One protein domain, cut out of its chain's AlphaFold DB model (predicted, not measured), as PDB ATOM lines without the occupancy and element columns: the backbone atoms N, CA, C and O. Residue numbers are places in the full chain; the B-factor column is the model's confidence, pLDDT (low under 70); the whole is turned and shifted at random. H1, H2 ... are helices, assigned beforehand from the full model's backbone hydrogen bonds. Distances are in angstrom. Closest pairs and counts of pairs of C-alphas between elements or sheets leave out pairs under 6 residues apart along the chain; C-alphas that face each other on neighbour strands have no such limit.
ATOM      1  N   ALA A   2     148.323 122.629 156.340       85.00
ATOM      2  CA  ALA A   2     147.081 122.560 155.552       85.00
ATOM      3  C   ALA A   2     145.880 121.828 156.203       85.00
ATOM      4  O   ALA A   2     144.778 122.371 156.134       85.00
ATOM      5  N   PRO A   3     146.037 120.677 156.897       86.38
ATOM      6  CA  PRO A   3     144.903 120.037 157.573       86.38
ATOM      7  C   PRO A   3     144.244 120.909 158.654       86.38
ATOM      8  O   PRO A   3     143.027 120.870 158.804       86.38
ATOM      9  N   PHE A   4     145.029 121.715 159.377       89.88
ATOM     10  CA  PHE A   4     144.512 122.611 160.416       89.88
ATOM     11  C   PHE A   4     143.740 123.781 159.804       89.88
ATOM     12  O   PHE A   4     142.612 124.029 160.207       89.88
ATOM     13  N   LEU A   5     144.274 124.397 158.740       89.12
ATOM     14  CA  LEU A   5     143.584 125.471 158.012       89.12
ATOM     15  C   LEU A   5     142.217 125.024 157.473       89.12
ATOM     16  O   LEU A   5     141.242 125.765 157.558       89.12
ATOM     17  N   LEU A   6     142.130 123.799 156.942       90.31
ATOM     18  CA  LEU A   6     140.860 123.239 156.476       90.31
ATOM     19  C   LEU A   6     139.880 122.982 157.626       90.31
ATOM     20  O   LEU A   6     138.677 123.182 157.452       90.31
ATOM     21  N   SER A   7     140.377 122.552 158.792       90.19
ATOM     22  CA  SER A   7     139.539 122.370 159.980       90.19
ATOM     23  C   SER A   7     138.949 123.700 160.446       90.19
ATOM     24  O   SER A   7     137.729 123.799 160.572       90.19
ATOM     25  N   ASP A   8     139.790 124.724 160.600       91.44
ATOM     26  CA  ASP A   8     139.379 126.059 161.046       91.44
ATOM     27  C   ASP A   8     138.376 126.686 160.064       91.44
ATOM     28  O   ASP A   8     137.335 127.211 160.461       91.44
ATOM     29  N   PHE A   9     138.630 126.561 158.755       90.75
ATOM     30  CA  PHE A   9     137.721 127.057 157.719       90.75
ATOM     31  C   PHE A   9     136.354 126.356 157.755       90.75
ATOM     32  O   PHE A   9     135.309 127.000 157.623       90.75
ATOM     33  N   ARG A  10     136.337 125.033 157.957       92.25
ATOM     34  CA  ARG A  10     135.094 124.262 158.094       92.25
ATOM     35  C   ARG A  10     134.294 124.694 159.319       92.25
ATOM     36  O   ARG A  10     133.069 124.757 159.236       92.25
ATOM     37  N   GLU A  11     134.959 124.967 160.435       92.75
ATOM     38  CA  GLU A  11     134.304 125.442 161.656       92.75
ATOM     39  C   GLU A  11     133.730 126.851 161.476       92.75
ATOM     40  O   GLU A  11     132.572 127.077 161.824       92.75
ATOM     41  N   ALA A  12     134.486 127.758 160.853       95.19
ATOM     42  CA  ALA A  12     134.077 129.145 160.647       95.19
ATOM     43  C   ALA A  12     132.957 129.325 159.603       95.19
ATOM     44  O   ALA A  12     132.146 130.241 159.731       95.19
ATOM     45  N   HIS A  13     132.900 128.475 158.567       94.19
ATOM     46  CA  HIS A  13     132.001 128.675 157.419       94.19
ATOM     47  C   HIS A  13     131.018 127.527 157.153       94.19
ATOM     48  O   HIS A  13     130.219 127.614 156.223       94.19
ATOM     49  N   HIS A  14     131.079 126.428 157.913       91.44
ATOM     50  CA  HIS A  14     130.282 125.206 157.698       91.44
ATOM     51  C   HIS A  14     130.391 124.594 156.292       91.44
ATOM     52  O   HIS A  14     129.583 123.742 155.912       91.44
ATOM     53  N   HIS A  15     131.405 124.980 155.521       89.88
ATOM     54  CA  HIS A  15     131.703 124.370 154.236       89.88
ATOM     55  C   HIS A  15     132.169 122.928 154.486       89.88
ATOM     56  O   HIS A  15     133.076 122.715 155.284       89.88
ATOM     57  N   LYS A  16     131.540 121.919 153.868       85.44
ATOM     58  CA  LYS A  16     131.851 120.491 154.129       85.44
ATOM     59  C   LYS A  16     132.483 119.757 152.950       85.44
ATOM     60  O   LYS A  16     133.028 118.676 153.136       85.44
ATOM     61  N   SER A  17     132.422 120.336 151.754       88.44
ATOM     62  CA  SER A  17     133.015 119.764 150.547       88.44
ATOM     63  C   SER A  17     134.402 120.359 150.319       88.44
ATOM     64  O   SER A  17     134.553 121.271 149.517       88.44
ATOM     65  N   GLN A  18     135.404 119.910 151.076       87.50
ATOM     66  CA  GLN A  18     136.808 120.259 150.831       87.50
ATOM     67  C   GLN A  18     137.572 119.040 150.330       87.50
ATOM     68  O   GLN A  18     137.349 117.925 150.804       87.50
ATOM     69  N   GLN A  19     138.512 119.268 149.422       89.75
ATOM     70  CA  GLN A  19     139.464 118.262 148.970       89.75
ATOM     71  C   GLN A  19     140.881 118.789 149.184       89.75
ATOM     72  O   GLN A  19     141.143 119.978 149.018       89.75
ATOM     73  N   LEU A  20     141.787 117.898 149.584       92.62
ATOM     74  CA  LEU A  20     143.203 118.205 149.739       92.62
ATOM     75  C   LEU A  20     143.994 117.355 148.749       92.62
ATOM     76  O   LEU A  20     143.925 116.127 148.789       92.62
ATOM     77  N   PHE A  21     144.764 118.019 147.895       94.19
ATOM     78  CA  PHE A  21     145.684 117.388 146.960       94.19
ATOM     79  C   PHE A  21     147.118 117.760 147.337       94.19
ATOM     80  O   PHE A  21     147.427 118.936 147.513       94.19
ATOM     81  N   ILE A  22     147.988 116.759 147.485       92.94
ATOM     82  CA  ILE A  22     149.391 116.954 147.867       92.94
ATOM     83  C   ILE A  22     150.269 116.487 146.714       92.94
ATOM     84  O   ILE A  22     150.226 115.322 146.321       92.94
ATOM     85  N   SER A  23     151.075 117.400 146.181       91.44
ATOM     86  CA  SER A  23     152.071 117.101 145.158       91.44
ATOM     87  C   SER A  23     153.174 118.161 145.140       91.44
ATOM     88  O   SER A  23     153.204 119.042 145.998       91.44
ATOM     89  N   ASN A  24     154.098 118.065 144.184       87.19
ATOM     90  CA  ASN A  24     155.127 119.078 143.970       87.19
ATOM     91  C   ASN A  24     154.548 120.357 143.336       87.19
ATOM     92  O   ASN A  24     153.454 120.356 142.765       87.19
ATOM     93  N   THR A  25     155.318 121.445 143.412       88.62
ATOM     94  CA  THR A  25     154.935 122.760 142.882       88.62
ATOM     95  C   THR A  25     154.553 122.702 141.404       88.62
ATOM     96  O   THR A  25     153.537 123.274 141.028       88.62
ATOM     97  N   ALA A  26     155.305 121.971 140.574       87.88
ATOM     98  CA  ALA A  26     155.048 121.899 139.135       87.88
ATOM     99  C   ALA A  26     153.653 121.334 138.818       87.88
ATOM    100  O   ALA A  26     152.905 121.937 138.048       87.88
ATOM    101  N   LEU A  27     153.266 120.219 139.451       91.69
ATOM    102  CA  LEU A  27     151.954 119.614 139.224       91.69
ATOM    103  C   LEU A  27     150.821 120.450 139.829       91.69
ATOM    104  O   LEU A  27     149.755 120.541 139.226       91.69
ATOM    105  N   ILE A  28     151.039 121.073 140.992       93.88
ATOM    106  CA  ILE A  28     150.054 121.991 141.584       93.88
ATOM    107  C   ILE A  28     149.794 123.166 140.635       93.88
ATOM    108  O   ILE A  28     148.638 123.471 140.356       93.88
ATOM    109  N   CYS A  29     150.846 123.792 140.098       93.31
ATOM    110  CA  CYS A  29     150.715 124.895 139.148       93.31
ATOM    111  C   CYS A  29     149.969 124.475 137.880       93.31
ATOM    112  O   CYS A  29     149.064 125.189 137.460       93.31
ATOM    113  N   GLN A  30     150.297 123.311 137.314       94.19
ATOM    114  CA  GLN A  30     149.598 122.795 136.137       94.19
ATOM    115  C   GLN A  30     148.100 122.603 136.411       94.19
ATOM    116  O   GLN A  30     147.269 123.097 135.661       94.19
ATOM    117  N   LYS A  31     147.741 121.982 137.541       96.75
ATOM    118  CA  LYS A  31     146.334 121.770 137.911       96.75
ATOM    119  C   LYS A  31     145.559 123.059 138.190       96.75
ATOM    120  O   LYS A  31     144.351 123.078 137.989       96.75
ATOM    121  N   LEU A  32     146.224 124.121 138.654       96.25
ATOM    122  CA  LEU A  32     145.602 125.444 138.785       96.25
ATOM    123  C   LEU A  32     145.293 126.053 137.410       96.25
ATOM    124  O   LEU A  32     144.208 126.589 137.218       96.25
ATOM    125  N   ILE A  33     146.227 125.942 136.459       95.75
ATOM    126  CA  ILE A  33     146.046 126.418 135.075       95.75
ATOM    127  C   ILE A  33     144.921 125.637 134.382       95.75
ATOM    128  O   ILE A  33     144.097 126.222 133.686       95.75
ATOM    129  N   ASP A  34     144.841 124.331 134.637       96.81
ATOM    130  CA  ASP A  34     143.801 123.451 134.096       96.81
ATOM    131  C   ASP A  34     142.453 123.566 134.847       96.81
ATOM    132  O   ASP A  34     141.511 122.839 134.534       96.81
ATOM    133  N   TYR A  35     142.340 124.475 135.827       95.88
ATOM    134  CA  TYR A  35     141.151 124.694 136.667       95.88
ATOM    135  C   TYR A  35     140.675 123.455 137.448       95.88
ATOM    136  O   TYR A  35     139.506 123.342 137.819       95.88
ATOM    137  N   GLU A  36     141.577 122.516 137.729       97.00
ATOM    138  CA  GLU A  36     141.301 121.349 138.573       97.00
ATOM    139  C   GLU A  36     141.487 121.641 140.069       97.00
ATOM    140  O   GLU A  36     141.013 120.884 140.918       97.00
ATOM    141  N   LEU A  37     142.208 122.714 140.399       96.44
ATOM    142  CA  LEU A  37     142.386 123.223 141.755       96.44
ATOM    143  C   LEU A  37     141.965 124.690 141.818       96.44
ATOM    144  O   LEU A  37     142.205 125.448 140.884       96.44
ATOM    145  N   ASP A  38     141.417 125.096 142.963       93.62
ATOM    146  CA  ASP A  38     141.047 126.494 143.210       93.62
ATOM    147  C   ASP A  38     142.211 127.306 143.801       93.62
ATOM    148  O   ASP A  38     142.386 128.485 143.500       93.62
ATOM    149  N   ILE A  39     142.993 126.689 144.697       93.19
ATOM    150  CA  ILE A  39     144.067 127.335 145.466       93.19
ATOM    151  C   ILE A  39     145.245 126.367 145.606       93.19
ATOM    152  O   ILE A  39     145.061 125.194 145.936       93.19
ATOM    153  N   GLY A  40     146.467 126.871 145.410       92.88
ATOM    154  CA  GLY A  40     147.708 126.141 145.668       92.88
ATOM    155  C   GLY A  40     148.549 126.810 146.750       92.88
ATOM    156  O   GLY A  40     148.729 128.025 146.745       92.88
ATOM    157  N   LEU A  41     149.093 126.005 147.663       91.88
ATOM    158  CA  LEU A  41     150.119 126.426 148.618       91.88
ATOM    159  C   LEU A  41     151.446 125.816 148.170       91.88
ATOM    160  O   LEU A  41     151.578 124.593 148.149       91.88
ATOM    161  N   VAL A  42     152.403 126.658 147.785       89.00
ATOM    162  CA  VAL A  42     153.694 126.234 147.231       89.00
ATOM    163  C   VAL A  42     154.843 126.997 147.883       89.00
ATOM    164  O   VAL A  42     154.664 128.115 148.364       89.00
ATOM    165  N   GLU A  43     156.021 126.378 147.909       84.31
ATOM    166  CA  GLU A  43     157.259 127.009 148.367       84.31
ATOM    167  C   GLU A  43     157.888 127.846 147.242       84.31
ATOM    168  O   GLU A  43     157.887 127.445 146.076       84.31
ATOM    169  N   GLY A  44     158.474 128.992 147.599       76.06
ATOM    170  CA  GLY A  44     159.142 129.881 146.647       76.06
ATOM    171  C   GLY A  44     158.187 130.741 145.812       76.06
ATOM    172  O   GLY A  44     156.978 130.778 146.029       76.06
ATOM    173  N   LYS A  45     158.750 131.502 144.866       68.31
ATOM    174  CA  LYS A  45     157.965 132.325 143.936       68.31
ATOM    175  C   LYS A  45     157.658 131.525 142.674       68.31
ATOM    176  O   LYS A  45     158.579 131.157 141.950       68.31
ATOM    177  N   THR A  46     156.379 131.348 142.367       69.75
ATOM    178  CA  THR A  46     155.945 130.856 141.056       69.75
ATOM    179  C   THR A  46     155.830 132.038 140.096       69.75
ATOM    180  O   THR A  46     155.081 132.971 140.357       69.75
ATOM    181  N   LEU A  47     156.572 132.005 138.985       69.81
ATOM    182  CA  LEU A  47     156.603 133.077 137.976       69.81
ATOM    183  C   LEU A  47     155.712 132.784 136.755       69.81
ATOM    184  O   LEU A  47     155.966 133.296 135.667       69.81
ATOM    185  N   HIS A  48     154.691 131.937 136.903       83.56
ATOM    186  CA  HIS A  48     153.814 131.617 135.779       83.56
ATOM    187  C   HIS A  48     152.904 132.817 135.463       83.56
ATOM    188  O   HIS A  48     152.238 133.301 136.377       83.56
ATOM    189  N   PRO A  49     152.833 133.295 134.206       87.06
ATOM    190  CA  PRO A  49     152.104 134.521 133.858       87.06
ATOM    191  C   PRO A  49     150.593 134.435 134.106       87.06
ATOM    192  O   PRO A  49     149.939 135.461 134.261       87.06
ATOM    193  N   GLU A  50     150.045 133.222 134.149       91.19
ATOM    194  CA  GLU A  50     148.618 132.970 134.387       91.19
ATOM    195  C   GLU A  50     148.264 132.796 135.874       91.19
ATOM    196  O   GLU A  50     147.090 132.664 136.208       91.19
ATOM    197  N   LEU A  51     149.253 132.790 136.778       92.94
ATOM    198  CA  LEU A  51     149.035 132.572 138.208       92.94
ATOM    199  C   LEU A  51     149.362 133.834 139.015       92.94
ATOM    200  O   LEU A  51     150.469 134.363 138.940       92.94
ATOM    201  N   ASP A  52     148.416 134.276 139.846       92.38
ATOM    202  CA  ASP A  52     148.676 135.282 140.881       92.38
ATOM    203  C   ASP A  52     149.252 134.593 142.127       92.38
ATOM    204  O   ASP A  52     148.641 133.687 142.694       92.38
ATOM    205  N   SER A  53     150.441 135.017 142.557       91.19
ATOM    206  CA  SER A  53     151.145 134.451 143.708       91.19
ATOM    207  C   SER A  53     151.343 135.512 144.781       91.19
ATOM    208  O   SER A  53     151.876 136.594 144.523       91.19
ATOM    209  N   ARG A  54     150.938 135.191 146.015       90.94
ATOM    210  CA  ARG A  54     151.036 136.089 147.172       90.94
ATOM    211  C   ARG A  54     151.724 135.379 148.337       90.94
ATOM    212  O   ARG A  54     151.351 134.247 148.642       90.94
ATOM    213  N   PRO A  55     152.687 136.028 149.021       89.75
ATOM    214  CA  PRO A  55     153.244 135.495 150.259       89.75
ATOM    215  C   PRO A  55     152.139 135.263 151.295       89.75
ATOM    216  O   PRO A  55     151.314 136.145 151.529       89.75
ATOM    217  N   PHE A  56     152.134 134.077 151.904       88.06
ATOM    218  CA  PHE A  56     151.130 133.676 152.897       88.06
ATOM    219  C   PHE A  56     151.752 133.336 154.254       88.06
ATOM    220  O   PHE A  56     151.255 133.770 155.288       88.06
ATOM    221  N   SER A  57     152.847 132.577 154.249       86.88
ATOM    222  CA  SER A  57     153.586 132.186 155.447       86.88
ATOM    223  C   SER A  57     155.067 132.089 155.121       86.88
ATOM    224  O   SER A  57     155.438 131.762 153.994       86.88
TER     225      SER A  57
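This is residues 2 to 57 of the 119 residues of the protein "Transcriptional regulator LysR family" of Vibrio maritimus (UniProt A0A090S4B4). What stands out first? There is little regular structure: helix H1 lies at one end, and residues 14 to 24 lead from it to a head where H2 packs beside the long loop of residues 34 to 57. What is it made of? The printed part has 56 residues with two named helices, H1 then H2, and no named strand; it is all helix by class, with 21 residues in named elements, under half. It is only just loose, close to compact, with a radius of gyration of the C-alphas of 12.4 A and spans of 34 by 24 by 18 A.

Where is the longest helix? H1, residues 2 to 13, runs 16.4 A from C-alpha 2 at (147.081, 122.560, 155.552). Where is the other? H2, residues 25 to 33, runs 12.4 A to C-alpha 33 at (146.046, 126.418, 135.075).

Do the helices touch? H1 and H2 are apart, with no C-alpha of one within 8 A of the other. Are their backbones well formed? In H1 and H2 every O i to N i+4 pair is within hydrogen-bond range.

How far does it reach? The two C-alphas farthest apart, of Glu 11 and Pro 49, are 34.2 A apart. Is it unbroken? The printed part has no cut, and H1 to H2 is a long link. Where is confidence low? Residues 45 to 47 have pLDDT under 70.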